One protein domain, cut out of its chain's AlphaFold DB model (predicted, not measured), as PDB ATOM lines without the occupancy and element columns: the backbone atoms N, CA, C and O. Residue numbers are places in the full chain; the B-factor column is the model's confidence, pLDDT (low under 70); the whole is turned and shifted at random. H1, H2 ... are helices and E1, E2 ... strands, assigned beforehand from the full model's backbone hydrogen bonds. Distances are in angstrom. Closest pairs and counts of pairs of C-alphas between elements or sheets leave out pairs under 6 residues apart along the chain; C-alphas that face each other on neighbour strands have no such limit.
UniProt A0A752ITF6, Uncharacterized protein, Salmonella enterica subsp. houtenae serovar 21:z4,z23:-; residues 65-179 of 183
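Overview. This is residues 65 to 179 of the 183 residues of an uncharacterized protein of Salmonella enterica subsp. houtenae serovar 21:z4,z23:- (UniProt A0A752ITF6). One twisted sheet of seven strands makes a wall, with two helices, H1 and H2, over one face and no named helix over the other. The long helix H2 covers the E5 and E6 end, the shorter H1 covers E3 and E4, and the hairpin of E1 and E2 forms the other end of the sheet. The printed part has 115 residues, with E1, E2, E3, E4, H1, E5, H2, E6 and E7 along the chain; the sheet is mixed, in the order E1, E2, E3, E4, E7, E5, E6. The class is mixed, helices and strands, and the whole is compact, with a radius of gyration of the C-alphas of 13.4 A and spans of 38 by 33 by 24 A.

Along the chain. E1, residues 66 to 71, begins at C-alpha 66 (130.421, 118.671, 146.744) and is 16.0 A long. E2 is residues 74 to 79, 16.1 A; E3 residues 85 to 88, 10.0 A; E4 residues 92 to 96, 13.0 A. H1, residues 106 to 116, spans 15.0 A, and E5, residues 121 to 127, spans 19.8 A. H2, residues 134 to 155, begins at C-alpha 134 (148.091, 143.910, 138.612) and spans 31.7 A. E6 is residues 160 to 166, 19.7 A, and E7, residues 175 to 179, 13.0 A, ends at C-alpha 179 (130.264, 132.272, 127.070).

Arrangement. E1 to E4 form a meander, each strand the antiparallel neighbour of the one before; N 69 and O 76 are 3.0 A apart, N 77 and O 86 2.8 A, and N 87 and O 94 2.8 A, within hydrogen-bond range. E7 is antiparallel to E4, with N 93 and O 178 at 2.8 A, and to E5, with N 125 and O 177 at 2.8 A. E4, H1 and E5 make a split strand-helix-strand unit, two strands running the same way with E7 between them, its crossover right-handed. H1 is on the sheet at a height of 9.1 A, over E4 and only just over E3, on which 3 of its C-alphas fall; the closest C-alphas of H1 and E3 are those of Asn 108 and Val 86, 7.0 A. E5, H2 and E6 make a strand-helix-strand unit, two parallel neighbour strands with a helix between, also right-handed; N 124 of E5 and O 162 of E6 are 2.8 A apart. H2 is on the same face as H1, at a height of 8.4 A over the sheet, and runs along the strands at 19 degrees to E5 on the local plane; the closest C-alphas of H2 and E5 are those of Ala 141 and Ala 126, 5.3 A. H1 and H2 are close but not clearly touching, about perpendicular at 75 degrees, with the C-alphas of Ile 113 and Leu 152 closest at 7.1 A. In H1 and H2 every O i to N i+4 pair is within hydrogen-bond range.

Size, cuts and confidence. The C-alphas of Ser 118 and Pro 133, the two farthest apart, are 38.3 A from each other. The printed part has no cut and no long link. Mean pLDDT of the printed part is 78.1; 27 residues are under 70, among them 65 to 74, 76 to 83 and 168 to 173.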
ATOM      1  N   LYS A  65     132.691 116.037 149.706       44.94
ATOM      2  CA  LYS A  65     131.417 116.740 149.884       44.94
ATOM      3  C   LYS A  65     131.355 117.893 148.888       44.94
ATOM      4  O   LYS A  65     131.773 119.006 149.187       44.94
ATOM      5  N   LYS A  66     130.844 117.627 147.685       58.12
ATOM      6  CA  LYS A  66     130.421 118.671 146.744       58.12
ATOM      7  C   LYS A  66     129.072 119.210 147.204       58.12
ATOM      8  O   LYS A  66     128.130 118.438 147.388       58.12
ATOM      9  N   GLN A  67     128.978 120.521 147.395       55.16
ATOM     10  CA  GLN A  67     127.704 121.168 147.671       55.16
ATOM     11  C   GLN A  67     127.107 121.641 146.348       55.16
ATOM     12  O   GLN A  67     127.654 122.520 145.681       55.16
ATOM     13  N   TYR A  68     125.978 121.038 145.988       62.97
ATOM     14  CA  TYR A  68     125.180 121.434 144.839       62.97
ATOM     15  C   TYR A  68     124.048 122.329 145.323       62.97
ATOM     16  O   TYR A  68     123.278 121.939 146.202       62.97
ATOM     17  N   SER A  69     123.919 123.515 144.744       57.84
ATOM     18  CA  SER A  69     122.708 124.318 144.887       57.84
ATOM     19  C   SER A  69     122.192 124.722 143.516       57.84
ATOM     20  O   SER A  69     122.941 125.117 142.626       57.84
ATOM     21  N   VAL A  70     120.884 124.578 143.334       52.72
ATOM     22  CA  VAL A  70     120.187 125.011 142.126       52.72
ATOM     23  C   VAL A  70     119.462 126.300 142.474       52.72
ATOM     24  O   VAL A  70     118.713 126.348 143.449       52.72
ATOM     25  N   SER A  71     119.707 127.345 141.695       56.97
ATOM     26  CA  SER A  71     118.950 128.597 141.757       56.97
ATOM     27  C   SER A  71     118.303 128.868 140.400       56.97
ATOM     28  O   SER A  71     118.613 128.195 139.415       56.97
ATOM     29  N   ASN A  72     117.455 129.893 140.326       50.38
ATOM     30  CA  ASN A  72     116.854 130.326 139.063       50.38
ATOM     31  C   ASN A  72     117.898 130.736 138.002       50.38
ATOM     32  O   ASN A  72     117.608 130.647 136.812       50.38
ATOM     33  N   ASP A  73     119.112 131.114 138.418       51.50
ATOM     34  CA  ASP A  73     120.176 131.603 137.533       51.50
ATOM     35  C   ASP A  73     121.170 130.511 137.096       51.50
ATOM     36  O   ASP A  73     122.030 130.763 136.246       51.50
ATOM     37  N   GLY A  74     121.079 129.293 137.648       61.56
ATOM     38  CA  GLY A  74     121.973 128.193 137.281       61.56
ATOM     39  C   GLY A  74     122.270 127.179 138.385       61.56
ATOM     40  O   GLY A  74     121.725 127.232 139.492       61.56
ATOM     41  N   VAL A  75     123.166 126.248 138.053       71.81
ATOM     42  CA  VAL A  75     123.688 125.208 138.946       71.81
ATOM     43  C   VAL A  75     125.008 125.679 139.545       71.81
ATOM     44  O   VAL A  75     125.958 125.971 138.822       71.81
ATOM     45  N   PHE A  76     125.071 125.728 140.869       65.69
ATOM     46  CA  PHE A  76     126.265 126.064 141.632       65.69
ATOM     47  C   PHE A  76     126.878 124.779 142.169       65.69
ATOM     48  O   PHE A  76     126.231 124.023 142.895       65.69
ATOM     49  N   ILE A  77     128.138 124.547 141.819       68.75
ATOM     50  CA  ILE A  77     128.947 123.441 142.316       68.75
ATOM     51  C   ILE A  77     130.081 124.064 143.115       68.75
ATOM     52  O   ILE A  77     131.036 124.610 142.552       68.75
ATOM     53  N   LYS A  78     129.965 124.007 144.440       63.66
ATOM     54  CA  LYS A  78     131.046 124.407 145.336       63.66
ATOM     55  C   LYS A  78     131.763 123.159 145.820       63.66
ATOM     56  O   LYS A  78     131.141 122.260 146.392       63.66
ATOM     57  N   ASP A  79     133.065 123.111 145.581       58.41
ATOM     58  CA  ASP A  79     133.913 122.144 146.252       58.41
ATOM     59  C   ASP A  79     134.140 122.641 147.692       58.41
ATOM     60  O   ASP A  79     134.467 123.807 147.910       58.41
ATOM     61  N   THR A  80     133.851 121.814 148.696       51.59
ATOM     62  CA  THR A  80     133.959 122.231 150.109       51.59
ATOM     63  C   THR A  80     135.373 122.008 150.651       51.59
ATOM     64  O   THR A  80     135.708 122.526 151.713       51.59
ATOM     65  N   THR A  81     136.209 121.253 149.926       48.53
ATOM     66  CA  THR A  81     137.610 120.963 150.281       48.53
ATOM     67  C   THR A  81     138.609 121.811 149.495       48.53
ATOM     68  O   THR A  81     139.728 122.013 149.955       48.53
ATOM     69  N   ASN A  82     138.201 122.351 148.344       56.91
ATOM     70  CA  ASN A  82     139.005 123.230 147.499       56.91
ATOM     71  C   ASN A  82     138.278 124.560 147.324       56.91
ATOM     72  O   ASN A  82     137.076 124.569 147.086       56.91
ATOM     73  N   TYR A  83     138.980 125.690 147.336       64.38
ATOM     74  CA  TYR A  83     138.354 127.009 147.137       64.38
ATOM     75  C   TYR A  83     137.862 127.242 145.690       64.38
ATOM     76  O   TYR A  83     137.507 128.361 145.323       64.38
ATOM     77  N   SER A  84     137.832 126.189 144.867       73.00
ATOM     78  CA  SER A  84     137.327 126.204 143.501       73.00
ATOM     79  C   SER A  84     135.812 126.008 143.462       73.00
ATOM     80  O   SER A  84     135.254 125.118 144.106       73.00
ATOM     81  N   SER A  85     135.137 126.780 142.620       80.38
ATOM     82  CA  SER A  85     133.706 126.609 142.370       80.38
ATOM     83  C   SER A  85     133.377 126.813 140.905       80.38
ATOM     84  O   SER A  85     133.983 127.653 140.239       80.38
ATOM     85  N   VAL A  86     132.376 126.082 140.426       85.81
ATOM     86  CA  VAL A  86     131.830 126.244 139.081       85.81
ATOM     87  C   VAL A  86     130.366 126.637 139.183       85.81
ATOM     88  O   VAL A  86     129.594 126.012 139.906       85.81
ATOM     89  N   ILE A  87     129.985 127.674 138.450       86.00
ATOM     90  CA  ILE A  87     128.605 128.131 138.321       86.00
ATOM     91  C   ILE A  87     128.221 127.973 136.858       86.00
ATOM     92  O   ILE A  87     128.844 128.581 135.994       86.00
ATOM     93  N   LEU A  88     127.216 127.152 136.575       85.88
ATOM     94  CA  LEU A  88     126.726 126.888 135.227       85.88
ATOM     95  C   LEU A  88     125.358 127.545 135.053       85.88
ATOM     96  O   LEU A  88     124.364 127.080 135.608       85.88
ATOM     97  N   SER A  89     125.304 128.606 134.259       85.44
ATOM     98  CA  SER A  89     124.068 129.264 133.828       85.44
ATOM     99  C   SER A  89     123.727 128.855 132.395       85.44
ATOM    100  O   SER A  89     124.478 128.131 131.750       85.44
ATOM    101  N   LYS A  90     122.599 129.315 131.848       82.25
ATOM    102  CA  LYS A  90     122.220 129.008 130.458       82.25
ATOM    103  C   LYS A  90     123.293 129.442 129.445       82.25
ATOM    104  O   LYS A  90     123.718 128.635 128.618       82.25
ATOM    105  N   ASP A  91     123.758 130.684 129.576       83.50
ATOM    106  CA  ASP A  91     124.590 131.349 128.561       83.50
ATOM    107  C   ASP A  91     126.065 131.483 128.970       83.50
ATOM    108  O   ASP A  91     126.930 131.709 128.121       83.50
ATOM    109  N   LYS A  92     126.363 131.323 130.267       89.31
ATOM    110  CA  LYS A  92     127.718 131.435 130.810       89.31
ATOM    111  C   LYS A  92     128.048 130.363 131.844       89.31
ATOM    112  O   LYS A  92     127.179 129.960 132.612       89.31
ATOM    113  N   ALA A  93     129.314 129.975 131.900       89.69
ATOM    114  CA  ALA A  93     129.895 129.220 133.001       89.69
ATOM    115  C   ALA A  93     130.958 130.075 133.692       89.69
ATOM    116  O   ALA A  93     131.772 130.698 133.018       89.69
ATOM    117  N   ILE A  94     130.960 130.122 135.019       88.88
ATOM    118  CA  ILE A  94     131.931 130.877 135.813       88.88
ATOM    119  C   ILE A  94     132.751 129.882 136.617       88.88
ATOM    120  O   ILE A  94     132.202 129.111 137.403       88.88
ATOM    121  N   ILE A  95     134.065 129.917 136.435       88.94
ATOM    122  CA  ILE A  95     135.031 129.103 137.159       88.94
ATOM    123  C   ILE A  95     135.799 130.034 138.092       88.94
ATOM    124  O   ILE A  95     136.544 130.910 137.651       88.94
ATOM    125  N   SER A  96     135.616 129.833 139.391       85.62
ATOM    126  CA  SER A  96     136.484 130.413 140.415       85.62
ATOM    127  C   SER A  96     137.562 129.394 140.750       85.62
ATOM    128  O   SER A  96     137.239 128.237 141.028       85.62
ATOM    129  N   TYR A  97     138.823 129.811 140.688       77.75
ATOM    130  CA  TYR A  97     139.963 128.944 140.970       77.75
ATOM    131  C   TYR A  97     140.381 129.073 142.428       77.75
ATOM    132  O   TYR A  97     140.456 130.176 142.976       77.75
ATOM    133  N   ASP A  98     140.742 127.941 143.020       74.81
ATOM    134  CA  ASP A  98     141.572 127.922 144.213       74.81
ATOM    135  C   ASP A  98     142.889 128.675 143.928       74.81
ATOM    136  O   ASP A  98     143.529 128.411 142.902       74.81
ATOM    137  N   PRO A  99     143.312 129.621 144.787       69.06
ATOM    138  CA  PRO A  99     144.552 130.367 144.580       69.06
ATOM    139  C   PRO A  99     145.766 129.440 144.465       69.06
ATOM    140  O   PRO A  99     146.679 129.735 143.702       69.06
ATOM    141  N   ASN A 100     145.738 128.280 145.122       71.56
ATOM    142  CA  ASN A 100     146.825 127.308 145.116       71.56
ATOM    143  C   ASN A 100     146.735 126.311 143.951       71.56
ATOM    144  O   ASN A 100     147.577 125.423 143.840       71.56
ATOM    145  N   LYS A 101     145.722 126.407 143.076       73.81
ATOM    146  CA  LYS A 101     145.569 125.508 141.924       73.81
ATOM    147  C   LYS A 101     145.516 126.282 140.612       73.81
ATOM    148  O   LYS A 101     144.810 127.274 140.443       73.81
ATOM    149  N   TRP A 102     146.265 125.769 139.643       70.88
ATOM    150  CA  TRP A 102     146.367 126.344 138.299       70.88
ATOM    151  C   TRP A 102     145.376 125.736 137.307       70.88
ATOM    152  O   TRP A 102     145.069 126.343 136.286       70.88
ATOM    153  N   GLN A 103     144.874 124.537 137.604       73.69
ATOM    154  CA  GLN A 103     143.987 123.782 136.731       73.69
ATOM    155  C   GLN A 103     142.649 123.527 137.418       73.69
ATOM    156  O   GLN A 103     142.567 123.366 138.638       73.69
ATOM    157  N   ILE A 104     141.600 123.487 136.603       80.56
ATOM    158  CA  ILE A 104     140.288 123.002 137.015       80.56
ATOM    159  C   ILE A 104     140.372 121.488 137.262       80.56
ATOM    160  O   ILE A 104     141.118 120.788 136.578       80.56
ATOM    161  N   SER A 105     139.632 120.974 138.245       81.44
ATOM    162  CA  SER A 105     139.559 119.526 138.472       81.44
ATOM    163  C   SER A 105     138.893 118.820 137.289       81.44
ATOM    164  O   SER A 105     138.006 119.387 136.649       81.44
ATOM    165  N   GLU A 106     139.280 117.571 137.020       78.25
ATOM    166  CA  GLU A 106     138.736 116.793 135.894       78.25
ATOM    167  C   GLU A 106     137.207 116.673 135.947       78.25
ATOM    168  O   GLU A 106     136.537 116.868 134.937       78.25
ATOM    169  N   ASP A 107     136.632 116.463 137.134       78.88
ATOM    170  CA  ASP A 107     135.177 116.405 137.313       78.88
ATOM    171  C   ASP A 107     134.472 117.710 136.928       78.88
ATOM    172  O   ASP A 107     133.378 117.705 136.360       78.88
ATOM    173  N   ASN A 108     135.064 118.848 137.295       83.19
ATOM    174  CA  ASN A 108     134.504 120.159 136.992       83.19
ATOM    175  C   ASN A 108     134.709 120.494 135.510       83.19
ATOM    176  O   ASN A 108     133.806 121.042 134.883       83.19
ATOM    177  N   LEU A 109     135.845 120.098 134.928       85.38
ATOM    178  CA  LEU A 109     136.099 120.196 133.493       85.38
ATOM    179  C   LEU A 109     135.075 119.384 132.696       85.38
ATOM    180  O   LEU A 109     134.498 119.908 131.748       85.38
ATOM    181  N   LYS A 110     134.796 118.144 133.105       85.12
ATOM    182  CA  LYS A 110     133.793 117.293 132.460       85.12
ATOM    183  C   LYS A 110     132.408 117.934 132.500       85.12
ATOM    184  O   LYS A 110     131.742 117.991 131.475       85.12
ATOM    185  N   GLN A 111     132.003 118.486 133.643       85.56
ATOM    186  CA  GLN A 111     130.733 119.213 133.759       85.56
ATOM    187  C   GLN A 111     130.678 120.447 132.850       85.56
ATOM    188  O   GLN A 111     129.641 120.717 132.251       85.56
ATOM    189  N   VAL A 112     131.786 121.181 132.712       88.06
ATOM    190  CA  VAL A 112     131.884 122.320 131.788       88.06
ATOM    191  C   VAL A 112     131.805 121.859 130.328       88.06
ATOM    192  O   VAL A 112     131.106 122.492 129.544       88.06
ATOM    193  N   ILE A 113     132.463 120.759 129.953       87.50
ATOM    194  CA  ILE A 113     132.401 120.184 128.598       87.50
ATOM    195  C   ILE A 113     130.981 119.704 128.278       87.50
ATOM    196  O   ILE A 113     130.432 120.068 127.237       87.50
ATOM    197  N   ASP A 114     130.373 118.945 129.191       88.19
ATOM    198  CA  ASP A 114     128.995 118.463 129.075       88.19
ATOM    199  C   ASP A 114     128.027 119.654 128.959       88.19
ATOM    200  O   ASP A 114     127.116 119.649 128.131       88.19
ATOM    201  N   TRP A 115     128.270 120.725 129.726       89.88
ATOM    202  CA  TRP A 115     127.518 121.971 129.623       89.88
ATOM    203  C   TRP A 115     127.711 122.654 128.267       89.88
ATOM    204  O   TRP A 115     126.710 123.054 127.679       89.88
ATOM    205  N   ILE A 116     128.939 122.781 127.742       89.19
ATOM    206  CA  ILE A 116     129.217 123.331 126.396       89.19
ATOM    207  C   ILE A 116     128.419 122.565 125.327       89.19
ATOM    208  O   ILE A 116     127.942 123.172 124.368       89.19
ATOM    209  N   GLY A 117     128.208 121.259 125.505       86.38
ATOM    210  CA  GLY A 117     127.282 120.480 124.686       86.38
ATOM    211  C   GLY A 117     127.740 120.397 123.234       86.38
ATOM    212  O   GLY A 117     128.856 119.966 122.968       86.38
ATOM    213  N   SER A 118     126.915 120.814 122.272       83.31
ATOM    214  CA  SER A 118     127.241 120.810 120.833       83.31
ATOM    215  C   SER A 118     127.709 122.165 120.290       83.31
ATOM    216  O   SER A 118     127.846 122.314 119.080       83.31
ATOM    217  N   GLU A 119     127.966 123.149 121.155       86.31
ATOM    218  CA  GLU A 119     128.439 124.465 120.717       86.31
ATOM    219  C   GLU A 119     129.794 124.369 120.008       86.31
ATOM    220  O   GLU A 119     130.678 123.608 120.425       86.31
ATOM    221  N   SER A 120     129.932 125.154 118.938       82.31
ATOM    222  CA  SER A 120     131.133 125.237 118.101       82.31
ATOM    223  C   SER A 120     131.958 126.494 118.355       82.31
ATOM    224  O   SER A 120     133.135 126.507 118.015       82.31
ATOM    225  N   ASN A 121     131.375 127.528 118.971       86.69
ATOM    226  CA  ASN A 121     132.066 128.772 119.313       86.69
ATOM    227  C   ASN A 121     131.918 129.065 120.801       86.69
ATOM    228  O   ASN A 121     130.805 129.130 121.333       86.69
ATOM    229  N   VAL A 122     133.052 129.278 121.457       89.75
ATOM    230  CA  VAL A 122     133.125 129.588 122.879       89.75
ATOM    231  C   VAL A 122     134.081 130.758 123.098       89.75
ATOM    232  O   VAL A 122     135.194 130.783 122.572       89.75
ATOM    233  N   ARG A 123     133.653 131.732 123.905       91.00
ATOM    234  CA  ARG A 123     134.493 132.855 124.342       91.00
ATOM    235  C   ARG A 123     134.864 132.684 125.803       91.00
ATOM    236  O   ARG A 123     133.991 132.509 126.644       91.00
ATOM    237  N   ILE A 124     136.155 132.753 126.094       91.62
ATOM    238  CA  ILE A 124     136.737 132.667 127.428       91.62
ATOM    239  C   ILE A 124     137.173 134.072 127.834       91.62
ATOM    240  O   ILE A 124     137.989 134.691 127.159       91.62
ATOM    241  N   VAL A 125     136.643 134.570 128.941       90.88
ATOM    242  CA  VAL A 125     137.026 135.846 129.547       90.88
ATOM    243  C   VAL A 125     137.644 135.548 130.902       90.88
ATOM    244  O   VAL A 125     136.950 135.130 131.827       90.88
ATOM    245  N   ALA A 126     138.951 135.738 131.021       90.69
ATOM    246  CA  ALA A 126     139.651 135.642 132.289       90.69
ATOM    247  C   ALA A 126     139.738 137.014 132.943       90.69
ATOM    248  O   ALA A 126     140.019 138.019 132.297       90.69
ATOM    249  N   THR A 127     139.484 137.046 134.238       88.00
ATOM    250  CA  THR A 127     139.449 138.272 135.022       88.00
ATOM    251  C   THR A 127     140.533 138.221 136.083       88.00
ATOM    252  O   THR A 127     140.793 137.166 136.666       88.00
ATOM    253  N   ASN A 128     141.203 139.349 136.290       83.12
ATOM    254  CA  ASN A 128     142.287 139.455 137.259       83.12
ATOM    255  C   ASN A 128     141.729 139.470 138.699       83.12
ATOM    256  O   ASN A 128     140.628 139.979 138.942       83.12
ATOM    257  N   GLY A 129     142.484 138.909 139.645       79.06
ATOM    258  CA  GLY A 129     142.217 139.064 141.070       79.06
ATOM    259  C   GLY A 129     142.708 140.407 141.604       79.06
ATOM    260  O   GLY A 129     143.189 141.268 140.858       79.06
ATOM    261  N   SER A 130     142.586 140.577 142.918       77.25
ATOM    262  CA  SER A 130     142.989 141.792 143.634       77.25
ATOM    263  C   SER A 130     144.055 141.540 144.702       77.25
ATOM    264  O   SER A 130     144.364 142.446 145.474       77.25
ATOM    265  N   ASN A 131     144.578 140.315 144.794       74.44
ATOM    266  CA  ASN A 131     145.457 139.894 145.885       74.44
ATOM    267  C   ASN A 131     146.945 140.096 145.571       74.44
ATOM    268  O   ASN A 131     147.757 140.184 146.492       74.44
ATOM    269  N   LEU A 132     147.306 140.173 144.292       76.62
ATOM    270  CA  LEU A 132     148.674 140.360 143.812       76.62
ATOM    271  C   LEU A 132     148.802 141.647 142.976       76.62
ATOM    272  O   LEU A 132     147.797 142.263 142.604       76.62
ATOM    273  N   PRO A 133     150.036 142.091 142.660       84.12
ATOM    274  CA  PRO A 133     150.249 143.178 141.715       84.12
ATOM    275  C   PRO A 133     149.514 142.931 140.393       84.12
ATOM    276  O   PRO A 133     149.506 141.818 139.871       84.12
ATOM    277  N   VAL A 134     148.948 143.993 139.812       80.25
ATOM    278  CA  VAL A 134     148.091 143.910 138.612       80.25
ATOM    279  C   VAL A 134     148.754 143.143 137.462       80.25
ATOM    280  O   VAL A 134     148.091 142.362 136.786       80.25
ATOM    281  N   SER A 135     150.064 143.320 137.258       81.94
ATOM    282  CA  SER A 135     150.822 142.591 136.229       81.94
ATOM    283  C   SER A 135     150.809 141.074 136.451       81.94
ATOM    284  O   SER A 135     150.632 140.315 135.499       81.94
ATOM    285  N   ASP A 136     150.980 140.632 137.697       82.44
ATOM    286  CA  ASP A 136     151.003 139.212 138.045       82.44
ATOM    287  C   ASP A 136     149.601 138.611 137.936       82.44
ATOM    288  O   ASP A 136     149.437 137.537 137.365       82.44
ATOM    289  N   GLU A 137     148.574 139.337 138.381       83.25
ATOM    290  CA  GLU A 137     147.175 138.909 138.259       83.25
ATOM    291  C   GLU A 137     146.734 138.764 136.796       83.25
ATOM    292  O   GLU A 137     146.088 137.780 136.436       83.25
ATOM    293  N   ILE A 138     147.111 139.705 135.922       84.75
ATOM    294  CA  ILE A 138     146.837 139.616 134.479       84.75
ATOM    295  C   ILE A 138     147.544 138.401 133.876       84.75
ATOM    296  O   ILE A 138     146.946 137.663 133.089       84.75
ATOM    297  N   LYS A 139     148.804 138.164 134.259       86.06
ATOM    298  CA  LYS A 139     149.567 137.002 133.799       86.06
ATOM    299  C   LYS A 139     148.920 135.691 134.253       86.06
ATOM    300  O   LYS A 139     148.745 134.790 133.435       86.06
ATOM    301  N   ILE A 140     148.519 135.596 135.519       84.31
ATOM    302  CA  ILE A 140     147.828 134.425 136.078       84.31
ATOM    303  C   ILE A 140     146.494 134.194 135.359       84.31
ATOM    304  O   ILE A 140     146.200 133.066 134.961       84.31
ATOM    305  N   ALA A 141     145.700 135.248 135.154       87.31
ATOM    306  CA  ALA A 141     144.429 135.175 134.437       87.31
ATOM    307  C   ALA A 141     144.625 134.647 133.008       87.31
ATOM    308  O   ALA A 141     143.921 133.728 132.584       87.31
ATOM    309  N   TYR A 142     145.627 135.166 132.293       88.25
ATOM    310  CA  TYR A 142     145.981 134.701 130.955       88.25
ATOM    311  C   TYR A 142     146.412 133.227 130.947       88.25
ATOM    312  O   TYR A 142     145.874 132.432 130.177       88.25
ATOM    313  N   GLU A 143     147.334 132.826 131.826       86.75
ATOM    314  CA  GLU A 143     147.814 131.439 131.904       86.75
ATOM    315  C   GLU A 143     146.672 130.460 132.219       86.75
ATOM    316  O   GLU A 143     146.558 129.418 131.571       86.75
ATOM    317  N   ARG A 144     145.766 130.812 133.142       87.00
ATOM    318  CA  ARG A 144     144.572 130.006 133.451       87.00
ATOM    319  C   ARG A 144     143.637 129.873 132.249       87.00
ATOM    320  O   ARG A 144     143.133 128.777 131.998       87.00
ATOM    321  N   ALA A 145     143.433 130.949 131.488       89.12
ATOM    322  CA  ALA A 145     142.617 130.923 130.275       89.12
ATOM    323  C   ALA A 145     143.204 129.987 129.212       89.12
ATOM    324  O   ALA A 145     142.479 129.191 128.621       89.12
ATOM    325  N   ILE A 146     144.523 130.052 129.006       86.94
ATOM    326  CA  ILE A 146     145.240 129.213 128.040       86.94
ATOM    327  C   ILE A 146     145.197 127.740 128.451       86.94
ATOM    328  O   ILE A 146     144.937 126.876 127.611       86.94
ATOM    329  N   LEU A 147     145.415 127.438 129.733       85.81
ATOM    330  CA  LEU A 147     145.323 126.070 130.243       85.81
ATOM    331  C   LEU A 147     143.916 125.499 130.047       85.81
ATOM    332  O   LEU A 147     143.778 124.386 129.544       85.81
ATOM    333  N   LEU A 148     142.881 126.275 130.372       87.88
ATOM    334  CA  LEU A 148     141.496 125.870 130.151       87.88
ATOM    335  C   LEU A 148     141.195 125.659 128.662       87.88
ATOM    336  O   LEU A 148     140.613 124.639 128.306       87.88
ATOM    337  N   ALA A 149     141.605 126.587 127.795       86.81
ATOM    338  CA  ALA A 149     141.415 126.484 126.352       86.81
ATOM    339  C   ALA A 149     142.044 125.202 125.795       86.81
ATOM    340  O   ALA A 149     141.377 124.447 125.090       86.81
ATOM    341  N   LYS A 150     143.284 124.900 126.198       84.94
ATOM    342  CA  LYS A 150     143.976 123.665 125.824       84.94
ATOM    343  C   LYS A 150     143.224 122.425 126.305       84.94
ATOM    344  O   LYS A 150     143.057 121.476 125.543       84.94
ATOM    345  N   SER A 151     142.754 122.423 127.552       83.50
ATOM    346  CA  SER A 151     141.939 121.328 128.083       83.50
ATOM    347  C   SER A 151     140.634 121.157 127.301       83.50
ATOM    348  O   SER A 151     140.236 120.027 127.043       83.50
ATOM    349  N   LEU A 152     139.978 122.238 126.881       84.81
ATOM    350  CA  LEU A 152     138.749 122.165 126.086       84.81
ATOM    351  C   LEU A 152     139.005 121.670 124.658       84.81
ATOM    352  O   LEU A 152     138.256 120.824 124.181       84.81
ATOM    353  N   GLU A 153     140.063 122.139 123.999       78.94
ATOM    354  CA  GLU A 153     140.421 121.749 122.629       78.94
ATOM    355  C   GLU A 153     140.799 120.264 122.531       78.94
ATOM    356  O   GLU A 153     140.329 119.566 121.634       78.94
ATOM    357  N   ILE A 154     141.561 119.745 123.505       69.56
ATOM    358  CA  ILE A 154     141.885 118.309 123.596       69.56
ATOM    359  C   ILE A 154     140.611 117.458 123.688       69.56
ATOM    360  O   ILE A 154     140.559 116.362 123.139       69.56
ATOM    361  N   ASN A 155     139.583 117.956 124.376       71.88
ATOM    362  CA  ASN A 155     138.327 117.233 124.567       71.88
ATOM    363  C   ASN A 155     137.281 117.519 123.469       71.88
ATOM    364  O   ASN A 155     136.305 116.779 123.351       71.88
ATOM    365  N   LYS A 156     137.468 118.566 122.654       73.56
ATOM    366  CA  LYS A 156     136.595 118.952 121.536       73.56
ATOM    367  C   LYS A 156     137.407 119.493 120.351       73.56
ATOM    368  O   LYS A 156     137.583 120.702 120.204       73.56
ATOM    369  N   HIS A 157     137.781 118.594 119.443       64.25
ATOM    370  CA  HIS A 157     138.616 118.871 118.264       64.25
ATOM    371  C   HIS A 157     138.089 119.933 117.268       64.25
ATOM    372  O   HIS A 157     138.844 120.359 116.401       64.25
ATOM    373  N   GLU A 158     136.832 120.383 117.373       75.56
ATOM    374  CA  GLU A 158     136.221 121.373 116.462       75.56
ATOM    375  C   GLU A 158     135.772 122.674 117.160       75.56
ATOM    376  O   GLU A 158     135.025 123.472 116.588       75.56
ATOM    377  N   LEU A 159     136.192 122.904 118.408       80.88
ATOM    378  CA  LEU A 159     135.783 124.083 119.171       80.88
ATOM    379  C   LEU A 159     136.593 125.323 118.762       80.88
ATOM    380  O   LEU A 159     137.802 125.388 118.966       80.88
ATOM    381  N   LYS A 160     135.922 126.351 118.240       84.75
ATOM    382  CA  LYS A 160     136.515 127.673 118.020       84.75
ATOM    383  C   LYS A 160     136.519 128.456 119.325       84.75
ATOM    384  O   LYS A 160     135.471 128.655 119.944       84.75
ATOM    385  N   LEU A 161     137.702 128.913 119.723       85.19
ATOM    386  CA  LEU A 161     137.939 129.576 120.999       85.19
ATOM    387  C   LEU A 161     138.415 131.013 120.784       85.19
ATOM    388  O   LEU A 161     139.307 131.269 119.978       85.19
ATOM    389  N   SER A 162     137.844 131.945 121.543       87.00
ATOM    390  CA  SER A 162     138.392 133.294 121.719       87.00
ATOM    391  C   SER A 162     138.742 133.509 123.185       87.00
ATOM    392  O   SER A 162     138.007 133.061 124.063       87.00
ATOM    393  N   ILE A 163     139.877 134.153 123.453       88.38
ATOM    394  CA  ILE A 163     140.360 134.424 124.808       88.38
ATOM    395  C   ILE A 163     140.484 135.928 124.990       88.38
ATOM    396  O   ILE A 163     141.085 136.616 124.166       88.38
ATOM    397  N   GLU A 164     139.947 136.419 126.095       89.19
ATOM    398  CA  GLU A 164     140.057 137.800 126.530       89.19
ATOM    399  C   GLU A 164     140.501 137.853 127.984       89.19
ATOM    400  O   GLU A 164     140.105 137.017 128.798       89.19
ATOM    401  N   VAL A 165     141.311 138.857 128.306       87.38
ATOM    402  CA  VAL A 165     141.688 139.166 129.682       87.38
ATOM    403  C   VAL A 165     141.114 140.531 130.024       87.38
ATOM    404  O   VAL A 165     141.450 141.522 129.379       87.38
ATOM    405  N   ALA A 166     140.239 140.570 131.021       82.75
ATOM    406  CA  ALA A 166     139.575 141.781 131.478       82.75
ATOM    407  C   ALA A 166     140.024 142.136 132.896       82.75
ATOM    408  O   ALA A 166     140.226 141.258 133.742       82.75
ATOM    409  N   SER A 167     140.169 143.433 133.166       70.62
ATOM    410  CA  SER A 167     140.410 143.919 134.518       70.62
ATOM    411  C   SER A 167     139.091 144.116 135.273       70.62
ATOM    412  O   SER A 167     138.152 144.688 134.727       70.62
ATOM    413  N   GLY A 168     139.015 143.680 136.532       61.06
ATOM    414  CA  GLY A 168     137.906 144.018 137.432       61.06
ATOM    415  C   GLY A 168     136.941 142.878 137.740       61.06
ATOM    416  O   GLY A 168     135.732 143.041 137.603       61.06
ATOM    417  N   SER A 169     137.448 141.729 138.187       62.41
ATOM    418  CA  SER A 169     136.572 140.786 138.887       62.41
ATOM    419  C   SER A 169     136.296 141.307 140.305       62.41
ATOM    420  O   SER A 169     137.237 141.698 140.991       62.41
ATOM    421  N   ASP A 170     135.053 141.224 140.787       59.56
ATOM    422  CA  ASP A 170     134.723 141.402 142.220       59.56
ATOM    423  C   ASP A 170     135.273 140.253 143.097       59.56
ATOM    424  O   ASP A 170     134.965 140.145 144.284       59.56
ATOM    425  N   SER A 171     136.048 139.335 142.513       66.31
ATOM    426  CA  SER A 171     136.607 138.182 143.199       66.31
ATOM    427  C   SER A 171     138.068 138.416 143.566       66.31
ATOM    428  O   SER A 171     138.883 138.851 142.751       66.31
ATOM    429  N   ASN A 172     138.429 138.025 144.784       67.50
ATOM    430  CA  ASN A 172     139.785 138.225 145.291       67.50
ATOM    431  C   ASN A 172     140.859 137.491 144.456       67.50
ATOM    432  O   ASN A 172     141.990 137.959 144.378       67.50
ATOM    433  N   ASN A 173     140.510 136.372 143.806       68.94
ATOM    434  CA  ASN A 173     141.456 135.470 143.124       68.94
ATOM    435  C   ASN A 173     141.291 135.410 141.595       68.94
ATOM    436  O   ASN A 173     141.892 134.539 140.952       68.94
ATOM    437  N   GLY A 174     140.453 136.278 141.025       77.12
ATOM    438  CA  GLY A 174     140.091 136.231 139.614       77.12
ATOM    439  C   GLY A 174     139.181 135.048 139.263       77.12
ATOM    440  O   GLY A 174     139.112 134.027 139.956       77.12
ATOM    441  N   GLN A 175     138.470 135.173 138.148       87.94
ATOM    442  CA  GLN A 175     137.578 134.139 137.617       87.94
ATOM    443  C   GLN A 175     137.794 133.955 136.123       87.94
ATOM    444  O   GLN A 175     138.158 134.896 135.417       87.94
ATOM    445  N   VAL A 176     137.501 132.757 135.626       89.88
ATOM    446  CA  VAL A 176     137.396 132.501 134.189       89.88
ATOM    447  C   VAL A 176     135.934 132.274 133.840       89.88
ATOM    448  O   VAL A 176     135.276 131.404 134.406       89.88
ATOM    449  N   ILE A 177     135.423 133.073 132.912       90.62
ATOM    450  CA  ILE A 177     134.037 133.053 132.465       90.62
ATOM    451  C   ILE A 177     134.000 132.536 131.033       90.62
ATOM    452  O   ILE A 177     134.713 133.029 130.167       90.62
ATOM    453  N   ILE A 178     133.153 131.554 130.774       91.31
ATOM    454  CA  ILE A 178     132.963 130.945 129.463       91.31
ATOM    455  C   ILE A 178     131.586 131.349 128.950       91.31
ATOM    456  O   ILE A 178     130.597 131.093 129.627       91.31
ATOM    457  N   TYR A 179     131.508 131.923 127.754       90.06
ATOM    458  CA  TYR A 179     130.264 132.272 127.070       90.06
ATOM    459  C   TYR A 179     130.038 131.359 125.865       90.06
ATOM    460  O   TYR A 179     130.946 131.159 125.051       90.06
TER     461      TYR A 179